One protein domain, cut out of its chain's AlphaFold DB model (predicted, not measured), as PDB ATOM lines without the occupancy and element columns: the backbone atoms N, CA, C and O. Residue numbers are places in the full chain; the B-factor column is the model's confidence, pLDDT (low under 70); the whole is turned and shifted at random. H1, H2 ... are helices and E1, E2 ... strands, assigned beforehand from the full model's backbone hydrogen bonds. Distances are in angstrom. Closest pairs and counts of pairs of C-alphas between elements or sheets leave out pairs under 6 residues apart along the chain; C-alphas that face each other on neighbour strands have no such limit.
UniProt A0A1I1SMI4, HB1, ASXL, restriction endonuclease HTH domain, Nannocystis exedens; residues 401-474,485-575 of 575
ATOM      1  N   PRO A 401      18.183  -7.754 -69.355       71.44
ATOM      2  CA  PRO A 401      18.407  -9.155 -69.697       71.44
ATOM      3  C   PRO A 401      18.904  -9.952 -68.481       71.44
ATOM      4  O   PRO A 401      19.747  -9.447 -67.737       71.44
ATOM      5  N   PRO A 402      18.451 -11.204 -68.282       69.88
ATOM      6  CA  PRO A 402      18.739 -11.965 -67.064       69.88
ATOM      7  C   PRO A 402      20.243 -12.146 -66.813       69.88
ATOM      8  O   PRO A 402      20.670 -12.157 -65.665       69.88
ATOM      9  N   ALA A 403      21.059 -12.211 -67.871       71.88
ATOM     10  CA  ALA A 403      22.517 -12.266 -67.763       71.88
ATOM     11  C   ALA A 403      23.129 -10.978 -67.180       71.88
ATOM     12  O   ALA A 403      24.045 -11.047 -66.365       71.88
ATOM     13  N   VAL A 404      22.610  -9.807 -67.564       70.69
ATOM     14  CA  VAL A 404      23.073  -8.508 -67.051       70.69
ATOM     15  C   VAL A 404      22.592  -8.317 -65.614       70.69
ATOM     16  O   VAL A 404      23.386  -7.952 -64.754       70.69
ATOM     17  N   THR A 405      21.343  -8.684 -65.319       68.00
ATOM     18  CA  THR A 405      20.810  -8.707 -63.950       68.00
ATOM     19  C   THR A 405      21.643  -9.605 -63.031       68.00
ATOM     20  O   THR A 405      21.983  -9.200 -61.923       68.00
ATOM     21  N   ALA A 406      22.005 -10.811 -63.482       72.69
ATOM     22  CA  ALA A 406      22.850 -11.723 -62.713       72.69
ATOM     23  C   ALA A 406      24.253 -11.142 -62.477       72.69
ATOM     24  O   ALA A 406      24.788 -11.262 -61.376       72.69
ATOM     25  N   ALA A 407      24.837 -10.474 -63.478       74.56
ATOM     26  CA  ALA A 407      26.132  -9.809 -63.347       74.56
ATOM     27  C   ALA A 407      26.089  -8.615 -62.372       74.56
ATOM     28  O   ALA A 407      26.978  -8.483 -61.532       74.56
ATOM     29  N   GLU A 408      25.046  -7.780 -62.431       74.44
ATOM     30  CA  GLU A 408      24.825  -6.682 -61.478       74.44
ATOM     31  C   GLU A 408      24.640  -7.213 -60.052       74.44
ATOM     32  O   GLU A 408      25.303  -6.750 -59.124       74.44
ATOM     33  N   GLN A 409      23.797  -8.233 -59.866       75.38
ATOM     34  CA  GLN A 409      23.591  -8.872 -58.563       75.38
ATOM     35  C   GLN A 409      24.885  -9.475 -58.009       75.38
ATOM     36  O   GLN A 409      25.190  -9.276 -56.832       75.38
ATOM     37  N   ALA A 410      25.669 -10.161 -58.844       78.69
ATOM     38  CA  ALA A 410      26.963 -10.715 -58.452       78.69
ATOM     39  C   ALA A 410      27.950  -9.617 -58.033       78.69
ATOM     40  O   ALA A 410      28.641  -9.760 -57.024       78.69
ATOM     41  N   LEU A 411      27.981  -8.493 -58.753       80.81
ATOM     42  CA  LEU A 411      28.814  -7.350 -58.394       80.81
ATOM     43  C   LEU A 411      28.371  -6.709 -57.073       80.81
ATOM     44  O   LEU A 411      29.210  -6.410 -56.228       80.81
ATOM     45  N   HIS A 412      27.070  -6.520 -56.857       76.88
ATOM     46  CA  HIS A 412      26.558  -5.986 -55.595       76.88
ATOM     47  C   HIS A 412      26.835  -6.923 -54.418       76.88
ATOM     48  O   HIS A 412      27.248  -6.456 -53.355       76.88
ATOM     49  N   ALA A 413      26.685  -8.234 -54.614       79.94
ATOM     50  CA  ALA A 413      27.066  -9.234 -53.623       79.94
ATOM     51  C   ALA A 413      28.570  -9.166 -53.308       79.94
ATOM     52  O   ALA A 413      28.949  -9.182 -52.137       79.94
ATOM     53  N   ALA A 414      29.422  -9.000 -54.324       84.31
ATOM     54  CA  ALA A 414      30.860  -8.819 -54.138       84.31
ATOM     55  C   ALA A 414      31.198  -7.519 -53.382       84.31
ATOM     56  O   ALA A 414      32.044  -7.530 -52.491       84.31
ATOM     57  N   ILE A 415      30.511  -6.409 -53.675       84.06
ATOM     58  CA  ILE A 415      30.673  -5.137 -52.948       84.06
ATOM     59  C   ILE A 415      30.258  -5.291 -51.478       84.06
ATOM     60  O   ILE A 415      30.944  -4.788 -50.588       84.06
ATOM     61  N   ALA A 416      29.145  -5.976 -51.204       82.94
ATOM     62  CA  ALA A 416      28.691  -6.243 -49.842       82.94
ATOM     63  C   ALA A 416      29.687  -7.132 -49.078       82.94
ATOM     64  O   ALA A 416      30.064  -6.804 -47.953       82.94
ATOM     65  N   ALA A 417      30.180  -8.201 -49.714       86.50
ATOM     66  CA  ALA A 417      31.209  -9.072 -49.152       86.50
ATOM     67  C   ALA A 417      32.489  -8.292 -48.818       86.50
ATOM     68  O   ALA A 417      32.950  -8.337 -47.680       86.50
ATOM     69  N   LEU A 418      32.991  -7.480 -49.754       88.31
ATOM     70  CA  LEU A 418      34.168  -6.638 -49.537       88.31
ATOM     71  C   LEU A 418      33.950  -5.629 -48.399       88.31
ATOM     72  O   LEU A 418      34.830  -5.415 -47.571       88.31
ATOM     73  N   ASN A 419      32.769  -5.017 -48.315       86.62
ATOM     74  CA  ASN A 419      32.429  -4.110 -47.219       86.62
ATOM     75  C   ASN A 419      32.441  -4.807 -45.851       86.62
ATOM     76  O   ASN A 419      32.879  -4.201 -44.869       86.62
ATOM     77  N   ASN A 420      31.982  -6.057 -45.786       88.50
ATOM     78  CA  ASN A 420      32.019  -6.872 -44.572       88.50
ATOM     79  C   ASN A 420      33.450  -7.292 -44.220       88.50
ATOM     80  O   ASN A 420      33.848  -7.202 -43.059       88.50
ATOM     81  N   GLU A 421      34.257  -7.670 -45.210       91.75
ATOM     82  CA  GLU A 421      35.685  -7.943 -45.029       91.75
ATOM     83  C   GLU A 421      36.428  -6.718 -44.493       91.75
ATOM     84  O   GLU A 421      37.164  -6.828 -43.514       91.75
ATOM     85  N   ILE A 422      36.180  -5.534 -45.063       89.19
ATOM     86  CA  ILE A 422      36.743  -4.268 -44.581       89.19
ATOM     87  C   ILE A 422      36.293  -4.003 -43.141       89.19
ATOM     88  O   ILE A 422      37.122  -3.661 -42.300       89.19
ATOM     89  N   ALA A 423      35.006  -4.181 -42.821       88.81
ATOM     90  CA  ALA A 423      34.500  -4.008 -41.459       88.81
ATOM     91  C   ALA A 423      35.248  -4.904 -40.461       88.81
ATOM     92  O   ALA A 423      35.758  -4.423 -39.446       88.81
ATOM     93  N   ASN A 424      35.377  -6.188 -40.793       92.62
ATOM     94  CA  ASN A 424      36.074  -7.176 -39.978       92.62
ATOM     95  C   ASN A 424      37.567  -6.852 -39.849       92.62
ATOM     96  O   ASN A 424      38.120  -6.941 -38.753       92.62
ATOM     97  N   ALA A 425      38.210  -6.415 -40.933       92.19
ATOM     98  CA  ALA A 425      39.606  -5.994 -40.930       92.19
ATOM     99  C   ALA A 425      39.833  -4.778 -40.017       92.19
ATOM    100  O   ALA A 425      40.803  -4.760 -39.261       92.19
ATOM    101  N   PHE A 426      38.926  -3.795 -40.018       91.88
ATOM    102  CA  PHE A 426      38.986  -2.653 -39.099       91.88
ATOM    103  C   PHE A 426      38.845  -3.080 -37.639       91.88
ATOM    104  O   PHE A 426      39.626  -2.634 -36.798       91.88
ATOM    105  N   VAL A 427      37.890  -3.962 -37.329       93.56
ATOM    106  CA  VAL A 427      37.712  -4.492 -35.969       93.56
ATOM    107  C   VAL A 427      38.969  -5.235 -35.516       93.56
ATOM    108  O   VAL A 427      39.486  -4.969 -34.431       93.56
ATOM    109  N   GLN A 428      39.516  -6.117 -36.356       93.38
ATOM    110  CA  GLN A 428      40.758  -6.833 -36.058       93.38
ATOM    111  C   GLN A 428      41.933  -5.872 -35.866       93.38
ATOM    112  O   GLN A 428      42.681  -6.002 -34.896       93.38
ATOM    113  N   TRP A 429      42.074  -4.868 -36.732       93.12
ATOM    114  CA  TRP A 429      43.106  -3.846 -36.607       93.12
ATOM    115  C   TRP A 429      42.996  -3.100 -35.273       93.12
ATOM    116  O   TRP A 429      43.971  -3.073 -34.520       93.12
ATOM    117  N   LEU A 430      41.809  -2.600 -34.914       93.25
ATOM    118  CA  LEU A 430      41.556  -1.938 -33.629       93.25
ATOM    119  C   LEU A 430      41.920  -2.829 -32.433       93.25
ATOM    120  O   LEU A 430      42.531  -2.366 -31.471       93.25
ATOM    121  N   GLN A 431      41.614  -4.125 -32.514       92.69
ATOM    122  CA  GLN A 431      41.956  -5.106 -31.483       92.69
ATOM    123  C   GLN A 431      43.462  -5.381 -31.354       92.69
ATOM    124  O   GLN A 431      43.914  -5.807 -30.286       92.69
ATOM    125  N   THR A 432      44.244  -5.151 -32.413       92.94
ATOM    126  CA  THR A 432      45.713  -5.271 -32.379       92.94
ATOM    127  C   THR A 432      46.413  -4.025 -31.840       92.94
ATOM    128  O   THR A 432      47.589  -4.103 -31.473       92.94
ATOM    129  N   LEU A 433      45.719  -2.883 -31.761       91.50
ATOM    130  CA  LEU A 433      46.323  -1.634 -31.311       91.50
ATOM    131  C   LEU A 433      46.740  -1.704 -29.837       91.50
ATOM    132  O   LEU A 433      45.995  -2.122 -28.949       91.50
ATOM    133  N   GLY A 434      47.957  -1.229 -29.569       88.50
ATOM    134  CA  GLY A 434      48.424  -0.969 -28.210       88.50
ATOM    135  C   GLY A 434      47.757   0.272 -27.596       88.50
ATOM    136  O   GLY A 434      47.121   1.052 -28.308       88.50
ATOM    137  N   PRO A 435      47.964   0.530 -26.292       87.38
ATOM    138  CA  PRO A 435      47.275   1.597 -25.560       87.38
ATOM    139  C   PRO A 435      47.462   2.987 -26.172       87.38
ATOM    140  O   PRO A 435      46.498   3.729 -26.287       87.38
ATOM    141  N   ARG A 436      48.674   3.325 -26.630       89.56
ATOM    142  CA  ARG A 436      48.950   4.628 -27.262       89.56
ATOM    143  C   ARG A 436      48.308   4.783 -28.640       89.56
ATOM    144  O   ARG A 436      47.852   5.867 -28.979       89.56
ATOM    145  N   GLY A 437      48.293   3.712 -29.436       90.69
ATOM    146  CA  GLY A 437      47.657   3.728 -30.755       90.69
ATOM    147  C   GLY A 437      46.145   3.864 -30.624       90.69
ATOM    148  O   GLY A 437      45.537   4.703 -31.282       90.69
ATOM    149  N   LEU A 438      45.561   3.105 -29.697       92.31
ATOM    150  CA  LEU A 438      44.142   3.186 -29.385       92.31
ATOM    151  C   LEU A 438      43.761   4.554 -28.801       92.31
ATOM    152  O   LEU A 438      42.740   5.112 -29.181       92.31
ATOM    153  N   GLU A 439      44.601   5.131 -27.937       93.12
ATOM    154  CA  GLU A 439      44.408   6.487 -27.414       93.12
ATOM    155  C   GLU A 439      44.376   7.535 -28.533       93.12
ATOM    156  O   GLU A 439      43.523   8.418 -28.514       93.12
ATOM    157  N   ALA A 440      45.258   7.432 -29.531       93.06
ATOM    158  CA  ALA A 440      45.247   8.342 -30.674       93.06
ATOM    159  C   ALA A 440      43.931   8.247 -31.468       93.06
ATOM    160  O   ALA A 440      43.338   9.276 -31.789       93.06
ATOM    161  N   VAL A 441      43.437   7.032 -31.725       93.19
ATOM    162  CA  VAL A 441      42.144   6.821 -32.400       93.19
ATOM    163  C   VAL A 441      40.985   7.353 -31.551       93.19
ATOM    164  O   VAL A 441      40.132   8.077 -32.064       93.19
ATOM    165  N   ALA A 442      40.983   7.079 -30.244       93.44
ATOM    166  CA  ALA A 442      39.968   7.577 -29.319       93.44
ATOM    167  C   ALA A 442      39.946   9.112 -29.264       93.44
ATOM    168  O   ALA A 442      38.878   9.710 -29.240       93.44
ATOM    169  N   ARG A 443      41.102   9.784 -29.323       94.00
ATOM    170  CA  ARG A 443      41.166  11.255 -29.409       94.00
ATOM    171  C   ARG A 443      40.538  11.800 -30.685       94.00
ATOM    172  O   ARG A 443      39.869  12.830 -30.624       94.00
ATOM    173  N   ILE A 444      40.747  11.135 -31.823       92.75
ATOM    174  CA  ILE A 444      40.120  11.525 -33.096       92.75
ATOM    175  C   ILE A 444      38.599  11.413 -32.974       92.75
ATOM    176  O   ILE A 444      37.895  12.343 -33.367       92.75
ATOM    177  N   TRP A 445      38.112  10.319 -32.383       93.81
ATOM    178  CA  TRP A 445      36.693  10.124 -32.088       93.81
ATOM    179  C   TRP A 445      36.149  11.234 -31.183       93.81
ATOM    180  O   TRP A 445      35.243  11.958 -31.582       93.81
ATOM    181  N   LEU A 446      36.778  11.453 -30.025       92.94
ATOM    182  CA  LEU A 446      36.359  12.457 -29.038       92.94
ATOM    183  C   LEU A 446      36.295  13.859 -29.648       92.94
ATOM    184  O   LEU A 446      35.301  14.555 -29.493       92.94
ATOM    185  N   THR A 447      37.317  14.243 -30.413       91.06
ATOM    186  CA  THR A 447      37.386  15.568 -31.046       91.06
ATOM    187  C   THR A 447      36.263  15.777 -32.064       91.06
ATOM    188  O   THR A 447      35.726  16.877 -32.164       91.06
ATOM    189  N   ARG A 448      35.908  14.742 -32.836       89.75
ATOM    190  CA  ARG A 448      34.861  14.832 -33.867       89.75
ATOM    191  C   ARG A 448      33.447  14.760 -33.296       89.75
ATOM    192  O   ARG A 448      32.575  15.452 -33.808       89.75
ATOM    193  N   GLU A 449      33.247  13.983 -32.237       89.62
ATOM    194  CA  GLU A 449      31.984  13.933 -31.486       89.62
ATOM    195  C   GLU A 449      31.810  15.142 -30.550       89.62
ATOM    196  O   GLU A 449      30.765  15.327 -29.936       89.62
ATOM    197  N   GLY A 450      32.828  16.001 -30.468       87.62
ATOM    198  CA  GLY A 450      32.780  17.277 -29.771       87.62
ATOM    199  C   GLY A 450      33.351  17.252 -28.360       87.62
ATOM    200  O   GLY A 450      33.595  18.334 -27.845       87.62
ATOM    201  N   TYR A 451      33.626  16.087 -27.760       89.38
ATOM    202  CA  TYR A 451      34.189  15.933 -26.409       89.38
ATOM    203  C   TYR A 451      35.612  16.522 -26.308       89.38
ATOM    204  O   TYR A 451      36.576  15.898 -26.773       89.38
ATOM    205  N   PRO A 452      35.806  17.698 -25.674       89.50
ATOM    206  CA  PRO A 452      37.126  18.297 -25.570       89.50
ATOM    207  C   PRO A 452      37.952  17.557 -24.512       89.50
ATOM    208  O   PRO A 452      37.496  17.311 -23.392       89.50
ATOM    209  N   VAL A 453      39.196  17.217 -24.852       92.25
ATOM    210  CA  VAL A 453      40.121  16.563 -23.919       92.25
ATOM    211  C   VAL A 453      40.772  17.613 -23.019       92.25
ATOM    212  O   VAL A 453      41.531  18.453 -23.495       92.25
ATOM    213  N   LEU A 454      40.499  17.538 -21.716       90.38
ATOM    214  CA  LEU A 454      40.994  18.464 -20.695       90.38
ATOM    215  C   LEU A 454      42.375  18.062 -20.170       90.38
ATOM    216  O   LEU A 454      43.249  18.907 -19.993       90.38
ATOM    217  N   ALA A 455      42.579  16.769 -19.910       90.44
ATOM    218  CA  ALA A 455      43.839  16.261 -19.378       90.44
ATOM    219  C   ALA A 455      44.112  14.821 -19.824       90.44
ATOM    220  O   ALA A 455      43.208  14.057 -20.154       90.44
ATOM    221  N   THR A 456      45.389  14.448 -19.810       92.50
ATOM    222  CA  THR A 456      45.856  13.086 -20.101       92.50
ATOM    223  C   THR A 456      46.464  12.515 -18.837       92.50
ATOM    224  O   THR A 456      47.394  13.104 -18.288       92.50
ATOM    225  N   LEU A 457      45.939  11.389 -18.369       89.06
ATOM    226  CA  LEU A 457      46.444  10.723 -17.177       89.06
ATOM    227  C   LEU A 457      47.453   9.634 -17.572       89.06
ATOM    228  O   LEU A 457      47.350   9.054 -18.658       89.06
ATOM    229  N   PRO A 458      48.447   9.341 -16.715       85.56
ATOM    230  CA  PRO A 458      49.422   8.303 -17.003       85.56
ATOM    231  C   PRO A 458      48.728   6.937 -17.136       85.56
ATOM    232  O   PRO A 458      47.852   6.607 -16.327       85.56
ATOM    233  N   PRO A 459      49.113   6.118 -18.130       83.06
ATOM    234  CA  PRO A 459      48.496   4.819 -18.317       83.06
ATOM    235  C   PRO A 459      48.840   3.893 -17.149       83.06
ATOM    236  O   PRO A 459      49.989   3.815 -16.714       83.06
ATOM    237  N   SER A 460      47.855   3.139 -16.667       83.38
ATOM    238  CA  SER A 460      48.044   2.147 -15.603       83.38
ATOM    239  C   SER A 460      47.611   0.777 -16.095       83.38
ATOM    240  O   SER A 460      46.520   0.653 -16.646       83.38
ATOM    241  N   ARG A 461      48.436  -0.257 -15.888       81.56
ATOM    242  CA  ARG A 461      48.132  -1.643 -16.307       81.56
ATOM    243  C   ARG A 461      47.742  -1.775 -17.793       81.56
ATOM    244  O   ARG A 461      46.960  -2.641 -18.161       81.56
ATOM    245  N   GLY A 462      48.294  -0.913 -18.650       82.81
ATOM    246  CA  GLY A 462      47.998  -0.907 -20.087       82.81
ATOM    247  C   GLY A 462      46.680  -0.227 -20.473       82.81
ATOM    248  O   GLY A 462      46.289  -0.323 -21.630       82.81
ATOM    249  N   ILE A 463      46.024   0.467 -19.541       87.88
ATOM    250  CA  ILE A 463      44.818   1.270 -19.777       87.88
ATOM    251  C   ILE A 463      45.240   2.724 -19.959       87.88
ATOM    252  O   ILE A 463      45.909   3.276 -19.079       87.88
ATOM    253  N   ALA A 464      44.860   3.341 -21.077       90.94
ATOM    254  CA  ALA A 464      45.019   4.779 -21.276       90.94
ATOM    255  C   ALA A 464      43.790   5.521 -20.732       90.94
ATOM    256  O   ALA A 464      42.682   4.981 -20.710       90.94
ATOM    257  N   LYS A 465      43.997   6.737 -20.227       92.44
ATOM    258  CA  LYS A 465      42.986   7.481 -19.470       92.44
ATOM    259  C   LYS A 465      43.021   8.951 -19.848       92.44
ATOM    260  O   LYS A 465      44.075   9.586 -19.767       92.44
ATOM    261  N   LEU A 466      41.869   9.493 -20.215       93.31
ATOM    262  CA  LEU A 466      41.707  10.895 -20.584       93.31
ATOM    263  C   LEU A 466      40.609  11.520 -19.732       93.31
ATOM    264  O   LEU A 466      39.585  10.894 -19.490       93.31
ATOM    265  N   VAL A 467      40.811  12.756 -19.296       92.38
ATOM    266  CA  VAL A 467      39.750  13.560 -18.683       92.38
ATOM    267  C   VAL A 467      39.151  14.412 -19.791       92.38
ATOM    268  O   VAL A 467      39.885  15.147 -20.454       92.38
ATOM    269  N   ILE A 468      37.847  14.299 -20.008       93.19
ATOM    270  CA  ILE A 468      37.103  15.021 -21.047       93.19
ATOM    271  C   ILE A 468      36.010  15.874 -20.402       93.19
ATOM    272  O   ILE A 468      35.576  15.570 -19.290       93.19
ATOM    273  N   ALA A 469      35.571  16.942 -21.067       87.81
ATOM    274  CA  ALA A 469      34.369  17.646 -20.626       87.81
ATOM    275  C   ALA A 469      33.120  16.863 -21.049       87.81
ATOM    276  O   ALA A 469      33.069  16.317 -22.153       87.81
ATOM    277  N   ASP A 470      32.139  16.815 -20.162       82.19
ATOM    278  CA  ASP A 470      30.817  16.276 -20.420       82.19
ATOM    279  C   ASP A 470      29.983  17.323 -21.166       82.19
ATOM    280  O   ASP A 470      29.834  18.454 -20.711       82.19
ATOM    281  N   ILE A 471      29.474  16.947 -22.336       69.88
ATOM    282  CA  ILE A 471      28.636  17.805 -23.187       69.88
ATOM    283  C   ILE A 471      27.152  17.510 -22.948       69.88
ATOM    284  O   ILE A 471      26.296  18.317 -23.301       69.88
ATOM    285  N   GLU A 472      26.841  16.370 -22.327       62.56
ATOM    286  CA  GLU A 472      25.475  15.936 -22.024       62.56
ATOM    287  C   GLU A 472      25.001  16.413 -20.641       62.56
ATOM    288  O   GLU A 472      23.840  16.219 -20.283       62.56
ATOM    289  N   GLY A 473      25.881  17.054 -19.862       56.12
ATOM    290  CA  GLY A 473      25.529  17.690 -18.597       56.12
ATOM    291  C   GLY A 473      24.671  18.936 -18.820       56.12
ATOM    292  O   GLY A 473      25.108  19.871 -19.484       56.12
ATOM    293  N   ASP A 474      23.452  18.922 -18.271       47.47
ATOM    294  CA  ASP A 474      22.430  19.970 -18.379       47.47
ATOM    295  C   ASP A 474      23.015  21.399 -18.323       47.47
ATOM    296  O   ASP A 474      23.446  21.871 -17.275       47.47
ATOM    297  N   ASN A 485      32.296  22.649 -14.854       65.56
ATOM    298  CA  ASN A 485      31.917  21.925 -16.070       65.56
ATOM    299  C   ASN A 485      32.008  20.415 -15.785       65.56
ATOM    300  O   ASN A 485      33.092  19.968 -15.385       65.56
ATOM    301  N   PRO A 486      30.917  19.643 -15.943       76.88
ATOM    302  CA  PRO A 486      30.931  18.226 -15.620       76.88
ATOM    303  C   PRO A 486      32.037  17.541 -16.428       76.88
ATOM    304  O   PRO A 486      32.245  17.838 -17.603       76.88
ATOM    305  N   LYS A 487      32.832  16.694 -15.774       88.38
ATOM    306  CA  LYS A 487      33.974  16.004 -16.392       88.38
ATOM    307  C   LYS A 487      33.660  14.524 -16.492       88.38
ATOM    308  O   LYS A 487      33.158  13.944 -15.537       88.38
ATOM    309  N   LEU A 488      34.036  13.891 -17.595       90.19
ATOM    310  CA  LEU A 488      34.007  12.438 -17.731       90.19
ATOM    311  C   LEU A 488      35.430  11.887 -17.784       90.19
ATOM    312  O   LEU A 488      36.362  12.526 -18.285       90.19
ATOM    313  N   LEU A 489      35.593  10.669 -17.280       91.69
ATOM    314  CA  LEU A 489      36.821   9.902 -17.421       91.69
ATOM    315  C   LEU A 489      36.685   8.954 -18.618       91.69
ATOM    316  O   LEU A 489      35.977   7.949 -18.560       91.69
ATOM    317  N   ALA A 490      37.380   9.259 -19.709       93.38
ATOM    318  CA  ALA A 490      37.481   8.369 -20.854       93.38
ATOM    319  C   ALA A 490      38.518   7.266 -20.582       93.38
ATOM    320  O   ALA A 490      39.722   7.525 -20.485       93.38
ATOM    321  N   LEU A 491      38.037   6.030 -20.457       92.69
ATOM    322  CA  LEU A 491      38.834   4.825 -20.245       92.69
ATOM    323  C   LEU A 491      39.067   4.126 -21.580       92.69
ATOM    324  O   LEU A 491      38.124   3.776 -22.281       92.69
ATOM    325  N   ILE A 492      40.327   3.892 -21.923       94.12
ATOM    326  CA  ILE A 492      40.724   3.285 -23.193       94.12
ATOM    327  C   ILE A 492      41.338   1.918 -22.902       94.12
ATOM    328  O   ILE A 492      42.442   1.825 -22.356       94.12
ATOM    329  N   LEU A 493      40.599   0.865 -23.256       92.38
ATOM    330  CA  LEU A 493      40.875  -0.529 -22.914       92.38
ATOM    331  C   LEU A 493      41.251  -1.332 -24.173       92.38
ATOM    332  O   LEU A 493      40.374  -1.751 -24.937       92.38
ATOM    333  N   PRO A 494      42.553  -1.586 -24.396       91.75
ATOM    334  CA  PRO A 494      43.007  -2.542 -25.401       91.75
ATOM    335  C   PRO A 494      42.494  -3.955 -25.111       91.75
ATOM    336  O   PRO A 494      42.336  -4.331 -23.953       91.75
ATOM    337  N   ARG A 495      42.361  -4.794 -26.147       89.00
ATOM    338  CA  ARG A 495      41.863  -6.181 -26.022       89.00
ATOM    339  C   ARG A 495      42.631  -7.033 -25.000       89.00
ATOM    340  O   ARG A 495      42.062  -7.924 -24.386       89.00
ATOM    341  N   ARG A 496      43.936  -6.791 -24.834       82.31
ATOM    342  CA  ARG A 496      44.806  -7.541 -23.906       82.31
ATOM    343  C   ARG A 496      44.918  -6.916 -22.511       82.31
ATOM    344  O   ARG A 496      45.650  -7.449 -21.680       82.31
ATOM    345  N   ALA A 497      44.281  -5.773 -22.263       82.38
ATOM    346  CA  ALA A 497      44.357  -5.114 -20.966       82.38
ATOM    347  C   ALA A 497      43.429  -5.803 -19.958       82.38
ATOM    348  O   ALA A 497      42.294  -6.147 -20.275       82.38
ATOM    349  N   GLY A 498      43.919  -5.999 -18.734       77.19
ATOM    350  CA  GLY A 498      43.093  -6.512 -17.643       77.19
ATOM    351  C   GLY A 498      42.066  -5.469 -17.205       77.19
ATOM    352  O   GLY A 498      42.412  -4.303 -17.010       77.19
ATOM    353  N   ILE A 499      40.818  -5.897 -17.035       82.06
ATOM    354  CA  ILE A 499      39.708  -5.055 -16.587       82.06
ATOM    355  C   ILE A 499      39.610  -5.166 -15.058       82.06
ATOM    356  O   ILE A 499      39.221  -6.203 -14.534       82.06
ATOM    357  N   ASP A 500      40.004  -4.115 -14.334       81.44
ATOM    358  CA  ASP A 500      39.914  -4.047 -12.868       81.44
ATOM    359  C   ASP A 500      39.599  -2.613 -12.424       81.44
ATOM    360  O   ASP A 500      40.404  -1.708 -12.655       81.44
ATOM    361  N   ALA A 501      38.460  -2.426 -11.747       81.44
ATOM    362  CA  ALA A 501      37.972  -1.137 -11.248       81.44
ATOM    363  C   ALA A 501      39.014  -0.369 -10.424       81.44
ATOM    364  O   ALA A 501      39.115   0.859 -10.513       81.44
ATOM    365  N   SER A 502      39.837  -1.090  -9.654       81.81
ATOM    366  CA  SER A 502      40.877  -0.483  -8.817       81.81
ATOM    367  C   SER A 502      41.920   0.287  -9.631       81.81
ATOM    368  O   SER A 502      42.574   1.188  -9.105       81.81
ATOM    369  N   ALA A 503      42.059  -0.022 -10.925       82.38
ATOM    370  CA  ALA A 503      43.012   0.639 -11.797       82.38
ATOM    371  C   ALA A 503      42.633   2.094 -12.107       82.38
ATOM    372  O   ALA A 503      43.534   2.860 -12.433       82.38
ATOM    373  N   TRP A 504      41.357   2.493 -12.013       83.69
ATOM    374  CA  TRP A 504      40.905   3.861 -12.327       83.69
ATOM    375  C   TRP A 504      39.989   4.502 -11.277       83.69
ATOM    376  O   TRP A 504      39.741   5.701 -11.374       83.69
ATOM    377  N   ALA A 505      39.527   3.768 -10.259       83.75
ATOM    378  CA  ALA A 505      38.646   4.307  -9.217       83.75
ATOM    379  C   ALA A 505      39.213   5.576  -8.547       83.75
ATOM    380  O   ALA A 505      38.534   6.594  -8.469       83.75
ATOM    381  N   GLY A 506      40.495   5.561  -8.163       83.88
ATOM    382  CA  GLY A 506      41.141   6.736  -7.564       83.88
ATOM    383  C   GLY A 506      41.367   7.898  -8.540       83.88
ATOM    384  O   GLY A 506      41.537   9.036  -8.117       83.88
ATOM    385  N   ASP A 507      41.376   7.643  -9.852       84.19
ATOM    386  CA  ASP A 507      41.474   8.707 -10.858       84.19
ATOM    387  C   ASP A 507      40.134   9.388 -11.109       84.19
ATOM    388  O   ASP A 507      40.124  10.577 -11.407       84.19
ATOM    389  N   LEU A 508      39.024   8.666 -10.942       84.06
ATOM    390  CA  LEU A 508      37.680   9.231 -11.021       84.06
ATOM    391  C   LEU A 508      37.485  10.317  -9.951       84.06
ATOM    392  O   LEU A 508      37.072  11.432 -10.266       84.06
ATOM    393  N   GLU A 509      37.886  10.017  -8.712       84.00
ATOM    394  CA  GLU A 509      37.841  10.959  -7.588       84.00
ATOM    395  C   GLU A 509      38.812  12.131  -7.786       84.00
ATOM    396  O   GLU A 509      38.427  13.291  -7.639       84.00
ATOM    397  N   ARG A 510      40.065  11.855  -8.185       83.44
ATOM    398  CA  ARG A 510      41.074  12.904  -8.427       83.44
ATOM    399  C   ARG A 510      40.712  13.837  -9.576       83.44
ATOM    400  O   ARG A 510      41.031  15.021  -9.514       83.44
ATOM    401  N   ALA A 511      40.088  13.314 -10.627       81.94
ATOM    402  CA  ALA A 511      39.643  14.102 -11.770       81.94
ATOM    403  C   ALA A 511      38.319  14.837 -11.509       81.94
ATOM    404  O   ALA A 511      37.922  15.643 -12.354       81.94
ATOM    405  N   GLN A 512      37.658  14.577 -10.370       82.94
ATOM    406  CA  GLN A 512      36.302  15.044 -10.061       82.94
ATOM    407  C   GLN A 512      35.325  14.732 -11.205       82.94
ATOM    408  O   GLN A 512      34.514  15.568 -11.598       82.94
ATOM    409  N   ALA A 513      35.462  13.543 -11.796       82.94
ATOM    410  CA  ALA A 513      34.643  13.134 -12.925       82.94
ATOM    411  C   ALA A 513      33.298  12.571 -12.442       82.94
ATOM    412  O   ALA A 513      33.252  11.754 -11.524       82.94
ATOM    413  N   SER A 514      32.207  12.995 -13.081       82.31
ATOM    414  CA  SER A 514      30.835  12.560 -12.790       82.31
ATOM    415  C   SER A 514      30.559  11.126 -13.255       82.31
ATOM    416  O   SER A 514      29.657  10.470 -12.734       82.31
ATOM    417  N   GLY A 515      31.336  10.625 -14.221       85.69
ATOM    418  CA  GLY A 515      31.169   9.298 -14.805       85.69
ATOM    419  C   GLY A 515      32.296   8.901 -15.757       85.69
ATOM    420  O   GLY A 515      33.327   9.574 -15.851       85.69
ATOM    421  N   CYS A 516      32.086   7.794 -16.474       89.25
ATOM    422  CA  CYS A 516      33.051   7.228 -17.414       89.25
ATOM    423  C   CYS A 516      32.483   7.126 -18.834       89.25
ATOM    424  O   CYS A 516      31.303   6.834 -19.024       89.25
ATOM    425  N   LEU A 517      33.365   7.270 -19.822       91.94
ATOM    426  CA  LEU A 517      33.149   6.862 -21.211       91.94
ATOM    427  C   LEU A 517      34.185   5.787 -21.538       91.94
ATOM    428  O   LEU A 517      35.377   6.003 -21.334       91.94
ATOM    429  N   VAL A 518      33.772   4.616 -22.007       92.81
ATOM    430  CA  VAL A 518      34.669   3.458 -22.111       92.81
ATOM    431  C   VAL A 518      34.853   3.047 -23.562       92.81
ATOM    432  O   VAL A 518      33.898   2.673 -24.223       92.81
ATOM    433  N   PHE A 519      36.090   3.040 -24.049       94.06
ATOM    434  CA  PHE A 519      36.459   2.423 -25.319       94.06
ATOM    435  C   PHE A 519      36.952   1.008 -25.041       94.06
ATOM    436  O   PHE A 519      38.068   0.828 -24.548       94.06
ATOM    437  N   CYS A 520      36.127   0.007 -25.342       92.62
ATOM    438  CA  CYS A 520      36.441  -1.396 -25.093       92.62
ATOM    439  C   CYS A 520      36.722  -2.119 -26.411       92.62
ATOM    440  O   CYS A 520      35.833  -2.283 -27.245       92.62
ATOM    441  N   MET A 521      37.979  -2.529 -26.615       93.62
ATOM    442  CA  MET A 521      38.357  -3.306 -27.802       93.62
ATOM    443  C   MET A 521      38.239  -4.818 -27.589       93.62
ATOM    444  O   MET A 521      38.327  -5.578 -28.550       93.62
ATOM    445  N   GLY A 522      38.092  -5.266 -26.342       85.88
ATOM    446  CA  GLY A 522      37.747  -6.647 -26.018       85.88
ATOM    447  C   GLY A 522      36.243  -6.824 -25.846       85.88
ATOM    448  O   GLY A 522      35.480  -5.865 -25.963       85.88
ATOM    449  N   ASP A 523      35.838  -8.046 -25.523       84.12
ATOM    450  CA  ASP A 523      34.459  -8.321 -25.138       84.12
ATOM    451  C   ASP A 523      34.210  -7.742 -23.736       84.12
ATOM    452  O   ASP A 523      34.981  -8.032 -22.808       84.12
ATOM    453  N   PRO A 524      33.188  -6.884 -23.557       82.88
ATOM    454  CA  PRO A 524      32.861  -6.362 -22.243       82.88
ATOM    455  C   PRO A 524      32.407  -7.519 -21.333       82.88
ATOM    456  O   PRO A 524      31.665  -8.398 -21.776       82.88
ATOM    457  N   PRO A 525      32.840  -7.555 -20.061       82.50
ATOM    458  CA  PRO A 525      32.392  -8.580 -19.125       82.50
ATOM    459  C   PRO A 525      30.893  -8.425 -18.834       82.50
ATOM    460  O   PRO A 525      30.370  -7.313 -18.869       82.50
ATOM    461  N   ALA A 526      30.226  -9.534 -18.494       78.19
ATOM    462  CA  ALA A 526      28.788  -9.560 -18.199       78.19
ATOM    463  C   ALA A 526      28.385  -8.584 -17.078       78.19
ATOM    464  O   ALA A 526      27.318  -7.980 -17.133       78.19
ATOM    465  N   GLU A 527      29.265  -8.392 -16.093       82.56
ATOM    466  CA  GLU A 527      29.137  -7.366 -15.061       82.56
ATOM    467  C   GLU A 527      30.279  -6.349 -15.215       82.56
ATOM    468  O   GLU A 527      31.392  -6.569 -14.719       82.56
ATOM    469  N   PRO A 528      30.057  -5.246 -15.950       83.00
ATOM    470  CA  PRO A 528      31.092  -4.255 -16.171       83.00
ATOM    471  C   PRO A 528      31.407  -3.460 -14.896       83.00
ATOM    472  O   PRO A 528      30.503  -2.892 -14.279       83.00
ATOM    473  N   PRO A 529      32.695  -3.291 -14.532       82.50
ATOM    474  CA  PRO A 529      33.091  -2.512 -13.353       82.50
ATOM    475  C   PRO A 529      32.822  -1.003 -13.479       82.50
ATOM    476  O   PRO A 529      33.053  -0.253 -12.535       82.50
ATOM    477  N   TRP A 530      32.388  -0.545 -14.653       82.38
ATOM    478  CA  TRP A 530      32.037   0.842 -14.950       82.38
ATOM    479  C   TRP A 530      30.521   1.107 -14.948       82.38
ATOM    480  O   TRP A 530      30.115   2.216 -15.285       82.38
ATOM    481  N   GLY A 531      29.690   0.138 -14.541       82.62
ATOM    482  CA  GLY A 531      28.241   0.323 -14.372       82.62
ATOM    483  C   GLY A 531      27.547   0.834 -15.641       82.62
ATOM    484  O   GLY A 531      27.811   0.333 -16.729       82.62
ATOM    485  N   ASP A 532      26.711   1.868 -15.497       80.31
ATOM    486  CA  ASP A 532      25.906   2.480 -16.574       80.31
ATOM    487  C   ASP A 532      26.715   3.363 -17.557       80.31
ATOM    488  O   ASP A 532      26.141   4.169 -18.293       80.31
ATOM    489  N   ALA A 533      28.048   3.281 -17.554       85.62
ATOM    490  CA  ALA A 533      28.893   4.064 -18.454       85.62
ATOM    491  C   ALA A 533      28.642   3.716 -19.931       85.62
ATOM    492  O   ALA A 533      28.471   2.550 -20.290       85.62
ATOM    493  N   ARG A 534      28.703   4.722 -20.814       88.38
ATOM    494  CA  ARG A 534      28.644   4.504 -22.267       88.38
ATOM    495  C   ARG A 534      29.875   3.715 -22.712       88.38
ATOM    496  O   ARG A 534      31.004   4.137 -22.455       88.38
ATOM    497  N   VAL A 535      29.656   2.593 -23.395       91.56
ATOM    498  CA  VAL A 535      30.722   1.737 -23.927       91.56
ATOM    499  C   VAL A 535      30.731   1.823 -25.446       91.56
ATOM    500  O   VAL A 535      29.769   1.427 -26.089       91.56
ATOM    501  N   VAL A 536      31.838   2.297 -26.007       93.38
ATOM    502  CA  VAL A 536      32.134   2.250 -27.438       93.38
ATOM    503  C   VAL A 536      32.916   0.969 -27.711       93.38
ATOM    504  O   VAL A 536      34.070   0.821 -27.288       93.38
ATOM    505  N   THR A 537      32.276   0.023 -28.395       93.25
ATOM    506  CA  THR A 537      32.883  -1.270 -28.751       93.25
ATOM    507  C   THR A 537      33.803  -1.148 -29.968       93.25
ATOM    508  O   THR A 537      33.748  -0.171 -30.718       93.25
ATOM    509  N   ALA A 538      34.635  -2.166 -30.219       91.94
ATOM    510  CA  ALA A 538      35.446  -2.229 -31.439       91.94
ATOM    511  C   ALA A 538      34.591  -2.157 -32.720       91.94
ATOM    512  O   ALA A 538      34.994  -1.507 -33.681       91.94
ATOM    513  N   GLY A 539      33.410  -2.788 -32.722       91.31
ATOM    514  CA  GLY A 539      32.471  -2.752 -33.846       91.31
ATOM    515  C   GLY A 539      31.893  -1.358 -34.083       91.31
ATOM    516  O   GLY A 539      31.916  -0.868 -35.211       91.31
ATOM    517  N   GLU A 540      31.452  -0.683 -33.019       92.25
ATOM    518  CA  GLU A 540      30.932   0.688 -33.105       92.25
ATOM    519  C   GLU A 540      32.013   1.670 -33.572       92.25
ATOM    520  O   GLU A 540      31.779   2.480 -34.472       92.25
ATOM    521  N   LEU A 541      33.226   1.562 -33.023       92.06
ATOM    522  CA  LEU A 541      34.345   2.411 -33.419       92.06
ATOM    523  C   LEU A 541      34.766   2.158 -34.875       92.06
ATOM    524  O   LEU A 541      35.051   3.110 -35.602       92.06
ATOM    525  N   ALA A 542      34.772   0.901 -35.328       92.06
ATOM    526  CA  ALA A 542      35.040   0.551 -36.722       92.06
ATOM    527  C   ALA A 542      33.969   1.118 -37.666       92.06
ATOM    528  O   ALA A 542      34.306   1.729 -38.681       92.06
ATOM    529  N   ALA A 543      32.687   0.969 -37.325       90.94
ATOM    530  CA  ALA A 543      31.583   1.535 -38.098       90.94
ATOM    531  C   ALA A 543      31.687   3.064 -38.189       90.94
ATOM    532  O   ALA A 543      31.531   3.641 -39.269       90.94
ATOM    533  N   TRP A 544      32.039   3.715 -37.079       92.31
ATOM    534  CA  TRP A 544      32.270   5.152 -37.037       92.31
ATOM    535  C   TRP A 544      33.435   5.582 -37.936       92.31
ATOM    536  O   TRP A 544      33.272   6.493 -38.748       92.31
ATOM    537  N   LEU A 545      34.587   4.904 -37.866       90.69
ATOM    538  CA  LEU A 545      35.742   5.202 -38.725       90.69
ATOM    539  C   LEU A 545      35.379   5.100 -40.210       90.69
ATOM    540  O   LEU A 545      35.757   5.972 -40.996       90.69
ATOM    541  N   ARG A 546      34.585   4.084 -40.575       89.12
ATOM    542  CA  ARG A 546      34.088   3.903 -41.942       89.12
ATOM    543  C   ARG A 546      33.177   5.040 -42.384       89.12
ATOM    544  O   ARG A 546      33.406   5.619 -43.444       89.12
ATOM    545  N   ALA A 547      32.191   5.399 -41.566       87.50
ATOM    546  CA  ALA A 547      31.260   6.487 -41.865       87.50
ATOM    547  C   ALA A 547      31.968   7.845 -42.010       87.50
ATOM    548  O   ALA A 547      31.567   8.686 -42.810       87.50
ATOM    549  N   GLN A 548      33.046   8.045 -41.256       88.00
ATOM    550  CA  GLN A 548      33.852   9.261 -41.267       88.00
ATOM    551  C   GLN A 548      34.923   9.298 -42.372       88.00
ATOM    552  O   GLN A 548      35.654  10.292 -42.462       88.00
ATOM    553  N   GLY A 549      35.039   8.235 -43.179       84.56
ATOM    554  CA  GLY A 549      36.036   8.108 -44.245       84.56
ATOM    555  C   GLY A 549      37.479   8.037 -43.737       84.56
ATOM    556  O   GLY A 549      38.403   8.449 -44.434       84.56
ATOM    557  N   VAL A 550      37.700   7.573 -42.503       83.44
ATOM    558  CA  VAL A 550      39.033   7.528 -41.889       83.44
ATOM    559  C   VAL A 550      39.719   6.212 -42.240       83.44
ATOM    560  O   VAL A 550      39.264   5.143 -41.848       83.44
ATOM    561  N   GLY A 551      40.847   6.292 -42.953       76.31
ATOM    562  CA  GLY A 551      41.631   5.111 -43.336       76.31
ATOM    563  C   GLY A 551      41.018   4.295 -44.478       76.31
ATOM    564  O   GLY A 551      41.388   3.140 -44.658       76.31
ATOM    565  N   ILE A 552      40.087   4.881 -45.239       82.94
ATOM    566  CA  ILE A 552      39.414   4.231 -46.370       82.94
ATOM    567  C   ILE A 552      39.559   5.115 -47.597       82.94
ATOM    568  O   ILE A 552      39.301   6.315 -47.536       82.94
ATOM    569  N   SER A 553      39.941   4.505 -48.715       82.69
ATOM    570  CA  SER A 553      39.873   5.147 -50.022       82.69
ATOM    571  C   SER A 553      38.587   4.704 -50.717       82.69
ATOM    572  O   SER A 553      38.424   3.503 -50.941       82.69
ATOM    573  N   PRO A 554      37.669   5.619 -51.070       79.75
ATOM    574  CA  PRO A 554      36.530   5.255 -51.896       79.75
ATOM    575  C   PRO A 554      37.035   4.845 -53.284       79.75
ATOM    576  O   PRO A 554      37.787   5.583 -53.919       79.75
ATOM    577  N   LEU A 555      36.625   3.668 -53.754       79.56
ATOM    578  CA  LEU A 555      36.853   3.228 -55.127       79.56
ATOM    579  C   LEU A 555      35.560   3.455 -55.922       79.56
ATOM    580  O   LEU A 555      34.582   2.741 -55.690       79.56
ATOM    581  N   PRO A 556      35.507   4.442 -56.831       75.56
ATOM    582  CA  PRO A 556      34.338   4.631 -57.673       75.56
ATOM    583  C   PRO A 556      34.278   3.508 -58.711       75.56
ATOM    584  O   PRO A 556      35.090   3.453 -59.632       75.56
ATOM    585  N   VAL A 557      33.301   2.613 -58.575       67.81
ATOM    586  CA  VAL A 557      32.984   1.616 -59.603       67.81
ATOM    587  C   VAL A 557      31.858   2.182 -60.459       67.81
ATOM    588  O   VAL A 557      30.710   2.260 -60.024       67.81
ATOM    589  N   ALA A 558      32.192   2.627 -61.669       63.22
ATOM    590  CA  ALA A 558      31.211   3.055 -62.656       63.22
ATOM    591  C   ALA A 558      30.878   1.871 -63.566       63.22
ATOM    592  O   ALA A 558      31.705   1.439 -64.367       63.22
ATOM    593  N   ILE A 559      29.662   1.352 -63.443       62.62
ATOM    594  CA  ILE A 559      29.125   0.374 -64.385       62.62
ATOM    595  C   ILE A 559      28.383   1.179 -65.444       62.62
ATOM    596  O   ILE A 559      27.455   1.926 -65.125       62.62
ATOM    597  N   GLY A 560      28.802   1.055 -66.701       54.81
ATOM    598  CA  GLY A 560      28.039   1.566 -67.832       54.81
ATOM    599  C   GLY A 560      26.791   0.715 -68.029       54.81
ATOM    600  O   GLY A 560      26.772  -0.144 -68.902       54.81
ATOM    601  N   ALA A 561      25.766   0.916 -67.203       55.38
ATOM    602  CA  ALA A 561      24.443   0.401 -67.510       55.38
ATOM    603  C   ALA A 561      23.927   1.201 -68.712       55.38
ATOM    604  O   ALA A 561      23.716   2.413 -68.616       55.38
ATOM    605  N   LEU A 562      23.786   0.539 -69.862       52.53
ATOM    606  CA  LEU A 562      23.014   1.083 -70.973       52.53
ATOM    607  C   LEU A 562      21.615   1.373 -70.431       52.53
ATOM    608  O   LEU A 562      20.920   0.459 -69.990       52.53
ATOM    609  N   ASP A 563      21.240   2.648 -70.409       51.22
ATOM    610  CA  ASP A 563      19.921   3.057 -69.954       51.22
ATOM    611  C   ASP A 563      18.879   2.315 -70.812       51.22
ATOM    612  O   ASP A 563      18.925   2.412 -72.044       51.22
ATOM    613  N   PRO A 564      17.955   1.543 -70.215       53.66
ATOM    614  CA  PRO A 564      16.939   0.830 -70.979       53.66
ATOM    615  C   PRO A 564      16.082   1.783 -71.827       53.66
ATOM    616  O   PRO A 564      15.564   1.374 -72.861       53.66
ATOM    617  N   THR A 565      15.988   3.064 -71.451       51.03
ATOM    618  CA  THR A 565      15.329   4.089 -72.278       51.03
ATOM    619  C   THR A 565      16.147   4.480 -73.515       51.03
ATOM    620  O   THR A 565      15.579   4.762 -74.569       51.03
ATOM    621  N   VAL A 566      17.480   4.432 -73.432       51.28
ATOM    622  CA  VAL A 566      18.377   4.624 -74.580       51.28
ATOM    623  C   VAL A 566      18.291   3.422 -75.520       51.28
ATOM    624  O   VAL A 566      18.208   3.616 -76.731       51.28
ATOM    625  N   LEU A 567      18.216   2.200 -74.984       52.56
ATOM    626  CA  LEU A 567      17.981   0.991 -75.785       52.56
ATOM    627  C   LEU A 567      16.642   1.048 -76.540       52.56
ATOM    628  O   LEU A 567      16.615   0.710 -77.721       52.56
ATOM    629  N   GLU A 568      15.568   1.548 -75.921       49.72
ATOM    630  CA  GLU A 568      14.286   1.785 -76.607       49.72
ATOM    631  C   GLU A 568      14.421   2.833 -77.729       49.72
ATOM    632  O   GLU A 568      13.945   2.596 -78.841       49.72
ATOM    633  N   SER A 569      15.138   3.942 -77.492       47.44
ATOM    634  CA  SER A 569      15.360   4.982 -78.515       47.44
ATOM    635  C   SER A 569      16.153   4.485 -79.729       47.44
ATOM    636  O   SER A 569      15.894   4.920 -80.846       47.44
ATOM    637  N   ILE A 570      17.083   3.548 -79.516       49.34
ATOM    638  CA  ILE A 570      17.905   2.947 -80.573       49.34
ATOM    639  C   ILE A 570      17.131   1.832 -81.286       49.34
ATOM    640  O   ILE A 570      17.204   1.729 -82.504       49.34
ATOM    641  N   SER A 571      16.327   1.041 -80.570       47.91
ATOM    642  CA  SER A 571      15.473   0.015 -81.191       47.91
ATOM    643  C   SER A 571      14.341   0.597 -82.047       47.91
ATOM    644  O   SER A 571      13.854  -0.063 -82.957       47.91
ATOM    645  N   GLY A 572      13.936   1.843 -81.780       43.50
ATOM    646  CA  GLY A 572      12.999   2.594 -82.616       43.50
ATOM    647  C   GLY A 572      13.636   3.256 -83.843       43.50
ATOM    648  O   GLY A 572      12.909   3.863 -84.623       43.50
ATOM    649  N   LEU A 573      14.962   3.166 -84.009       41.94
ATOM    650  CA  LEU A 573      15.713   3.728 -85.141       41.94
ATOM    651  C   LEU A 573      16.006   2.700 -86.251       41.94
ATOM    652  O   LEU A 573      16.692   3.035 -87.211       41.94
ATOM    653  N   ASP A 574      15.453   1.485 -86.167       39.47
ATOM    654  CA  ASP A 574      15.522   0.458 -87.224       39.47
ATOM    655  C   ASP A 574      14.463   0.665 -88.343       39.47
ATOM    656  O   ASP A 574      13.907  -0.289 -88.895       39.47
ATOM    657  N   THR A 575      14.191   1.925 -88.710       36.81
ATOM    658  CA  THR A 575      13.481   2.304 -89.950       36.81
ATOM    659  C   THR A 575      14.159   3.460 -90.654       36.81
ATOM    660  O   THR A 575      14.280   4.526 -90.003       36.81
TER     661      THR A 575
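AT A GLANCE: This is residues 401 to 474 and 485 to 575 of the 575 residues of the protein "HB1, ASXL, restriction endonuclease HTH domain" of Nannocystis exedens (UniProt A0A1I1SMI4). A compact head sits at one end of a long shaft: in the head, the strongly twisted sheet E1 to E5 has H2 packed slantwise over E2 and E3, while the long helix H1 makes most of the shaft. H4 packs on H1 where H1 meets the head; from there the unnamed stretch of residues 548 to 563 runs back loosely along H1, and residues 562 to 575, with H5, stick out at the far end. The printed part has 165 residues, with five named helices and five named strands in the order H1, H2, E1, E2, E3, H3, E4, E5, H4, H5. The mixed sheet runs E1, E2, E3, E4, E5, and the class is mixed, helices and strands. The whole is extended, with a radius of gyration of the C-alphas of 23.5 A and spans of 87 by 33 by 25 A.

IN THESE COORDINATES: H1, residues 402 to 432, begins at C-alpha 402 (18.739, -11.965, -67.064) and is 44.4 A long. H2 is residues 435 to 449, 20.5 A. E1 is residues 453 to 460, E2 463 to 469, 19.4 A, and E3 487 to 493, 19.1 A. H3 is residues 505 to 510, E4 513 to 520, 19.0 A, and E5 534 to 537. H4 is residues 538 to 547, 14.2 A. H5, residues 564 to 571, ends at C-alpha 571 (15.473, 0.015, -81.191).

HOW THE PARTS SIT: E1 and E2 form an antiparallel hairpin, with N 457 and O 465 2.9 A apart. E2 and E3 are antiparallel, with N 466 and O 490 at 2.9 A. E3 and E4 are parallel, with N 491 and O 517 at 2.8 A; E3, H3 and E4 form a strand-helix-strand unit, two parallel neighbour strands with a helix between, whose crossover is right-handed. E4 and E5 are parallel, with N 518 and O 534 at 2.8 A. H2 and H4 are on one face of the sheet, two layers; H2 has a height over the sheet of 8.1 A, and its closest C-alphas to E3 are Glu 439 and Ile 492, 6.5 A. H3 only grazes the sheet, with residues 507 to 509. H1 touches H4 with residues 423 to 431 alone, at a steep tilt of 55 degrees; their closest C-alphas are Val 427 and Ala 538, 5.5 A. H4 and H5 are apart. In H1, H2, H3, H4 and H5 every O i to N i+4 pair is within hydrogen-bond range.

THE WHOLE: The C-alphas farthest apart, Gly 506 and Thr 575, are 87.0 A apart. Residues 475 to 484 are not printed; C-alphas 474 and 485 across the cut are 10.0 A apart. The links E3 to H3, E4 to E5 and H4 to H5 are long. The mean pLDDT of the printed part is 81.6; it is under 70 at residues 402, 405, 471 to 474, 485 and 557 to 575.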